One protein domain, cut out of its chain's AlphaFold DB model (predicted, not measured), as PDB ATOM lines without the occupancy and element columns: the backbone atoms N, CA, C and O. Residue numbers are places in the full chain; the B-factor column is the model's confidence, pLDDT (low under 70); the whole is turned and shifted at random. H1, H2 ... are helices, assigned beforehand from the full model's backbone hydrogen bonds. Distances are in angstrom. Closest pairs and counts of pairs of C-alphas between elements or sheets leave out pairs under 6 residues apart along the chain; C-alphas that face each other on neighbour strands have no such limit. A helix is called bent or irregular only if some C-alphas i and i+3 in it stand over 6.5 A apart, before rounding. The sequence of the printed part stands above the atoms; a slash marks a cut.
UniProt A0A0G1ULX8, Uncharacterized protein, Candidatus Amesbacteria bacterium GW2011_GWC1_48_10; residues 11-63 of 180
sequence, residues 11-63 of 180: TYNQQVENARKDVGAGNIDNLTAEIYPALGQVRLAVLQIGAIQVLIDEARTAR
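AT A GLANCE: This is residues 11 to 63 of the 180 residues of an uncharacterized protein of Candidatus Amesbacteria bacterium GW2011_GWC1_48_10 (UniProt A0A0G1ULX8). Two helices, H1 and the longer H2, lie side by side and run the same way, and the long link between them folds back along the pair. H2 runs on past the end of H1. The printed part has 53 residues with two named helices, H1 then H2, and no named strand; its class is all helix. It is compact, with a radius of gyration of the C-alphas of 11.3 A and spans of 39 by 17 by 13 A.

HOW THE PARTS SIT: H1, residues 12 to 24, touches H2, residues 37 to 61; their closest C-alphas, of Val 23 and Ala 51, are 4.3 A apart. They run the same way at a shallow tilt of 20 degrees. H2 is irregular, with C-alphas 38 and 41 9.3 A apart, and has a kink of 72 degrees near residue 44. Every O i to N i+4 pair is within hydrogen-bond range in H1, and 18 of 21 in H2.

IN THESE COORDINATES: H1 begins at C-alpha 12 (15.266, -3.444, 38.526) and measures 18.4 A. H2 measures 32.9 A and ends at C-alpha 61 (43.113, -18.472, 47.680).

THE WHOLE: The C-alphas of Thr 11 and Arg 63, the two farthest apart, are 39.2 A apart. The printed part has no cut. Residues 25 to 36 make the long link. Residues 60 to 63 have pLDDT under 70.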
ATOM      1  N   THR A  11      16.590  -0.849  34.610       88.88
ATOM      2  CA  THR A  11      15.470  -1.607  35.166       88.88
ATOM      3  C   THR A  11      15.916  -2.347  36.426       88.88
ATOM      4  O   THR A  11      17.094  -2.684  36.581       88.88
ATOM      5  N   TYR A  12      14.972  -2.676  37.312       89.31
ATOM      6  CA  TYR A  12      15.266  -3.444  38.526       89.31
ATOM      7  C   TYR A  12      16.128  -4.687  38.242       89.31
ATOM      8  O   TYR A  12      17.124  -4.926  38.920       89.31
ATOM      9  N   ASN A  13      15.796  -5.449  37.196       91.50
ATOM     10  CA  ASN A  13      16.531  -6.662  36.835       91.50
ATOM     11  C   ASN A  13      17.967  -6.369  36.377       91.50
ATOM     12  O   ASN A  13      18.878  -7.105  36.748       91.50
ATOM     13  N   GLN A  14      18.182  -5.284  35.629       93.38
ATOM     14  CA  GLN A  14      19.524  -4.860  35.219       93.38
ATOM     15  C   GLN A  14      20.352  -4.382  36.416       93.38
ATOM     16  O   GLN A  14      21.529  -4.721  36.512       93.38
ATOM     17  N   GLN A  15      19.741  -3.669  37.370       93.12
ATOM     18  CA  GLN A  15      20.409  -3.302  38.622       93.12
ATOM     19  C   GLN A  15      20.785  -4.542  39.441       93.12
ATOM     20  O   GLN A  15      21.902  -4.624  39.937       93.12
ATOM     21  N   VAL A  16      19.904  -5.548  39.535       93.31
ATOM     22  CA  VAL A  16      20.223  -6.827  40.201       93.31
ATOM     23  C   VAL A  16      21.399  -7.528  39.522       93.31
ATOM     24  O   VAL A  16      22.277  -8.049  40.209       93.31
ATOM     25  N   GLU A  17      21.421  -7.586  38.191       95.19
ATOM     26  CA  GLU A  17      22.493  -8.262  37.458       95.19
ATOM     27  C   GLU A  17      23.839  -7.549  37.626       95.19
ATOM     28  O   GLU A  17      24.848  -8.198  37.902       95.19
ATOM     29  N   ASN A  18      23.855  -6.220  37.520       94.31
ATOM     30  CA  ASN A  18      25.064  -5.424  37.709       94.31
ATOM     31  C   ASN A  18      25.567  -5.505  39.153       94.31
ATOM     32  O   ASN A  18      26.743  -5.793  39.371       94.31
ATOM     33  N   ALA A  19      24.672  -5.411  40.136       94.12
ATOM     34  CA  ALA A  19      25.045  -5.567  41.535       94.12
ATOM     35  C   ALA A  19      25.608  -6.969  41.831       94.12
ATOM     36  O   ALA A  19      26.533  -7.109  42.623       94.12
ATOM     37  N   ARG A  20      25.128  -8.028  41.163       94.94
ATOM     38  CA  ARG A  20      25.737  -9.370  41.270       94.94
ATOM     39  C   ARG A  20      27.156  -9.427  40.701       94.94
ATOM     40  O   ARG A  20      27.970 -10.179  41.231       94.94
ATOM     41  N   LYS A  21      27.458  -8.659  39.649       95.75
ATOM     42  CA  LYS A  21      28.825  -8.540  39.111       95.75
ATOM     43  C   LYS A  21      29.736  -7.835  40.116       95.75
ATOM     44  O   LYS A  21      30.824  -8.339  40.371       95.75
ATOM     45  N   ASP A  22      29.264  -6.761  40.751       95.50
ATOM     46  CA  ASP A  22      29.998  -6.094  41.838       95.50
ATOM     47  C   ASP A  22      30.234  -7.017  43.035       95.50
ATOM     48  O   ASP A  22      31.341  -7.057  43.569       95.50
ATOM     49  N   VAL A  23      29.236  -7.824  43.416       95.06
ATOM     50  CA  VAL A  23      29.409  -8.864  44.442       95.06
ATOM     51  C   VAL A  23      30.506  -9.847  44.052       95.06
ATOM     52  O   VAL A  23      31.389 -10.117  44.860       95.06
ATOM     53  N   GLY A  24      30.477 -10.358  42.818       92.00
ATOM     54  CA  GLY A  24      31.488 -11.287  42.310       92.00
ATOM     55  C   GLY A  24      32.901 -10.703  42.238       92.00
ATOM     56  O   GLY A  24      33.854 -11.472  42.229       92.00
ATOM     57  N   ALA A  25      33.032  -9.374  42.212       92.19
ATOM     58  CA  ALA A  25      34.303  -8.655  42.254       92.19
ATOM     59  C   ALA A  25      34.705  -8.192  43.669       92.19
ATOM     60  O   ALA A  25      35.748  -7.567  43.829       92.19
ATOM     61  N   GLY A  26      33.876  -8.440  44.691       90.44
ATOM     62  CA  GLY A  26      34.128  -7.955  46.050       90.44
ATOM     63  C   GLY A  26      33.966  -6.436  46.228       90.44
ATOM     64  O   GLY A  26      34.454  -5.885  47.213       90.44
ATOM     65  N   ASN A  27      33.272  -5.740  45.320       92.75
ATOM     66  CA  ASN A  27      33.123  -4.278  45.339       92.75
ATOM     67  C   ASN A  27      32.060  -3.817  46.352       92.75
ATOM     68  O   ASN A  27      30.950  -3.433  45.979       92.75
ATOM     69  N   ILE A  28      32.393  -3.834  47.646       90.88
ATOM     70  CA  ILE A  28      31.473  -3.416  48.722       90.88
ATOM     71  C   ILE A  28      31.002  -1.964  48.522       90.88
ATOM     72  O   ILE A  28      29.816  -1.676  48.695       90.88
ATOM     73  N   ASP A  29      31.908  -1.074  48.108       89.06
ATOM     74  CA  ASP A  29      31.653   0.368  47.971       89.06
ATOM     75  C   ASP A  29      30.708   0.717  46.809       89.06
ATOM     76  O   ASP A  29      30.075   1.769  46.832       89.06
ATOM     77  N   ASN A  30      30.558  -0.171  45.819       92.31
ATOM     78  CA  ASN A  30      29.619   0.031  44.709       92.31
ATOM     79  C   ASN A  30      28.180  -0.362  45.074       92.31
ATOM     80  O   ASN A  30      27.227  -0.000  44.386       92.31
ATOM     81  N   LEU A  31      27.991  -1.122  46.153       93.62
ATOM     82  CA  LEU A  31      26.694  -1.666  46.547       93.62
ATOM     83  C   LEU A  31      25.922  -0.664  47.418       93.62
ATOM     84  O   LEU A  31      25.607  -0.935  48.576       93.62
ATOM     85  N   THR A  32      25.617   0.505  46.852       91.88
ATOM     86  CA  THR A  32      24.941   1.619  47.536       91.88
ATOM     87  C   THR A  32      23.600   1.961  46.894       91.88
ATOM     88  O   THR A  32      23.309   1.584  45.759       91.88
ATOM     89  N   ALA A  33      22.765   2.706  47.623       89.81
ATOM     90  CA  ALA A  33      21.479   3.182  47.115       89.81
ATOM     91  C   ALA A  33      21.622   4.265  46.029       89.81
ATOM     92  O   ALA A  33      20.677   4.497  45.285       89.81
ATOM     93  N   GLU A  34      22.787   4.909  45.922       90.12
ATOM     94  CA  GLU A  34      23.074   5.875  44.855       90.12
ATOM     95  C   GLU A  34      23.301   5.170  43.513       90.12
ATOM     96  O   GLU A  34      22.818   5.627  42.482       90.12
ATOM     97  N   ILE A  35      23.995   4.028  43.532       90.88
ATOM     98  CA  ILE A  35      24.310   3.244  42.329       90.88
ATOM     99  C   ILE A  35      23.149   2.305  41.969       90.88
ATOM    100  O   ILE A  35      22.833   2.118  40.792       90.88
ATOM    101  N   TYR A  36      22.484   1.739  42.977       92.44
ATOM    102  CA  TYR A  36      21.412   0.755  42.816       92.44
ATOM    103  C   TYR A  36      20.135   1.145  43.585       92.44
ATOM    104  O   TYR A  36      19.708   0.428  44.504       92.44
ATOM    105  N   PRO A  37      19.484   2.266  43.220       91.56
ATOM    106  CA  PRO A  37      18.352   2.819  43.969       91.56
ATOM    107  C   PRO A  37      17.141   1.883  44.034       91.56
ATOM    108  O   PRO A  37      16.396   1.896  45.014       91.56
ATOM    109  N   ALA A  38      16.945   1.022  43.030       90.69
ATOM    110  CA  ALA A  38      15.768   0.157  42.953       90.69
ATOM    111  C   ALA A  38      15.847  -1.078  43.870       90.69
ATOM    112  O   ALA A  38      14.844  -1.766  44.061       90.69
ATOM    113  N   LEU A  39      17.022  -1.405  44.424       88.75
ATOM    114  CA  LEU A  39      17.214  -2.642  45.192       88.75
ATOM    115  C   LEU A  39      16.732  -2.536  46.642       88.75
ATOM    116  O   LEU A  39      16.360  -3.552  47.232       88.75
ATOM    117  N   GLY A  40      16.691  -1.325  47.197       87.31
ATOM    118  CA  GLY A  40      16.339  -1.084  48.593       87.31
ATOM    119  C   GLY A  40      17.405  -1.569  49.587       87.31
ATOM    120  O   GLY A  40      18.235  -2.433  49.302       87.31
ATOM    121  N   GLN A  41      17.366  -1.012  50.797       86.75
ATOM    122  CA  GLN A  41      18.427  -1.161  51.803       86.75
ATOM    123  C   GLN A  41      18.711  -2.619  52.200       86.75
ATOM    124  O   GLN A  41      19.867  -3.018  52.291       86.75
ATOM    125  N   VAL A  42      17.672  -3.439  52.399       87.00
ATOM    126  CA  VAL A  42      17.838  -4.836  52.843       87.00
ATOM    127  C   VAL A  42      18.571  -5.672  51.796       87.00
ATOM    128  O   VAL A  42      19.474  -6.436  52.125       87.00
ATOM    129  N   ARG A  43      18.211  -5.529  50.516       89.75
ATOM    130  CA  ARG A  43      18.862  -6.292  49.445       89.75
ATOM    131  C   ARG A  43      20.299  -5.828  49.233       89.75
ATOM    132  O   ARG A  43      21.157  -6.676  49.015       89.75
ATOM    133  N   LEU A  44      20.557  -4.524  49.326       91.56
ATOM    134  CA  LEU A  44      21.915  -3.982  49.269       91.56
ATOM    135  C   LEU A  44      22.783  -4.537  50.400       91.56
ATOM    136  O   LEU A  44      23.861  -5.043  50.117       91.56
ATOM    137  N   ALA A  45      22.277  -4.575  51.635       86.25
ATOM    138  CA  ALA A  45      22.984  -5.165  52.772       86.25
ATOM    139  C   ALA A  45      23.326  -6.652  52.546       86.25
ATOM    140  O   ALA A  45      24.461  -7.076  52.767       86.25
ATOM    141  N   VAL A  46      22.379  -7.444  52.030       87.06
ATOM    142  CA  VAL A  46      22.625  -8.857  51.680       87.06
ATOM    143  C   VAL A  46      23.704  -8.989  50.601       87.06
ATOM    144  O   VAL A  46      24.576  -9.853  50.702       87.06
ATOM    145  N   LEU A  47      23.678  -8.132  49.578       93.12
ATOM    146  CA  LEU A  47      24.691  -8.126  48.522       93.12
ATOM    147  C   LEU A  47      26.066  -7.714  49.070       93.12
ATOM    148  O   LEU A  47      27.053  -8.368  48.753       93.12
ATOM    149  N   GLN A  48      26.142  -6.708  49.944       91.06
ATOM    150  CA  GLN A  48      27.392  -6.290  50.590       91.06
ATOM    151  C   GLN A  48      28.002  -7.415  51.434       91.06
ATOM    152  O   GLN A  48      29.205  -7.664  51.353       91.06
ATOM    153  N   ILE A  49      27.180  -8.157  52.187       86.06
ATOM    154  CA  ILE A  49      27.628  -9.366  52.896       86.06
ATOM    155  C   ILE A  49      28.159 -10.406  51.899       86.06
ATOM    156  O   ILE A  49      29.204 -11.008  52.141       86.06
ATOM    157  N   GLY A  50      27.491 -10.590  50.756       86.00
ATOM    158  CA  GLY A  50      27.972 -11.448  49.671       86.00
ATOM    159  C   GLY A  50      29.341 -11.025  49.122       86.00
ATOM    160  O   GLY A  50      30.215 -11.871  48.954       86.00
ATOM    161  N   ALA A  51      29.562  -9.727  48.898       91.31
ATOM    162  CA  ALA A  51      30.846  -9.192  48.436       91.31
ATOM    163  C   ALA A  51      31.963  -9.419  49.470       91.31
ATOM    164  O   ALA A  51      33.065  -9.835  49.121       91.31
ATOM    165  N   ILE A  52      31.659  -9.239  50.761       88.06
ATOM    166  CA  ILE A  52      32.587  -9.561  51.854       88.06
ATOM    167  C   ILE A  52      32.968 -11.046  51.834       88.06
ATOM    168  O   ILE A  52      34.139 -11.380  52.012       88.06
ATOM    169  N   GLN A  53      32.010 -11.947  51.599       85.38
ATOM    170  CA  GLN A  53      32.297 -13.381  51.499       85.38
ATOM    171  C   GLN A  53      33.261 -13.700  50.349       85.38
ATOM    172  O   GLN A  53      34.155 -14.524  50.538       85.38
ATOM    173  N   VAL A  54      33.113 -13.033  49.199       88.06
ATOM    174  CA  VAL A  54      34.045 -13.166  48.067       88.06
ATOM    175  C   VAL A  54      35.451 -12.726  48.472       88.06
ATOM    176  O   VAL A  54      36.392 -13.493  48.293       88.06
ATOM    177  N   LEU A  55      35.605 -11.567  49.118       86.31
ATOM    178  CA  LEU A  55      36.916 -11.084  49.575       86.31
ATOM    179  C   LEU A  55      37.578 -12.016  50.608       86.31
ATOM    180  O   LEU A  55      38.801 -12.160  50.627       86.31
ATOM    181  N   ILE A  56      36.787 -12.669  51.465       82.38
ATOM    182  CA  ILE A  56      37.290 -13.686  52.404       82.38
ATOM    183  C   ILE A  56      37.783 -14.931  51.649       82.38
ATOM    184  O   ILE A  56      38.843 -15.472  51.976       82.38
ATOM    185  N   ASP A  57      37.061 -15.378  50.619       79.44
ATOM    186  CA  ASP A  57      37.479 -16.501  49.768       79.44
ATOM    187  C   ASP A  57      38.708 -16.161  48.904       79.44
ATOM    188  O   ASP A  57      39.577 -17.005  48.667       79.44
ATOM    189  N   GLU A  58      38.840 -14.918  48.454       77.12
ATOM    190  CA  GLU A  58      40.051 -14.443  47.788       77.12
ATOM    191  C   GLU A  58      41.242 -14.446  48.749       77.12
ATOM    192  O   GLU A  58      42.302 -14.981  48.420       77.12
ATOM    193  N   ALA A  59      41.059 -13.975  49.987       70.38
ATOM    194  CA  ALA A  59      42.091 -14.060  51.021       70.38
ATOM    195  C   ALA A  59      42.506 -15.519  51.315       70.38
ATOM    196  O   ALA A  59      43.685 -15.793  51.557       70.38
ATOM    197  N   ARG A  60      41.573 -16.479  51.222       67.81
ATOM    198  CA  ARG A  60      41.856 -17.925  51.291       67.81
ATOM    199  C   ARG A  60      42.731 -18.402  50.128       67.81
ATOM    200  O   ARG A  60      43.700 -19.133  50.343       67.81
ATOM    201  N   THR A  61      42.397 -18.022  48.895       61.22
ATOM    202  CA  THR A  61      43.113 -18.472  47.680       61.22
ATOM    203  C   THR A  61      44.458 -17.789  47.478       61.22
ATOM    204  O   THR A  61      45.376 -18.423  46.953       61.22
ATOM    205  N   ALA A  62      44.625 -16.573  48.008       57.56
ATOM    206  CA  ALA A  62      45.917 -15.909  48.143       57.56
ATOM    207  C   ALA A  62      46.912 -16.720  48.995       57.56
ATOM    208  O   ALA A  62      48.095 -16.377  48.999       57.56
ATOM    209  N   ARG A  63      46.439 -17.805  49.657       52.25
ATOM    210  CA  ARG A  63      47.210 -18.907  50.255       52.25
ATOM    211  C   ARG A  63      48.531 -18.392  50.758       52.25
ATOM    212  O   ARG A  63      49.542 -18.667  50.120       52.25
TER     213      ARG A  63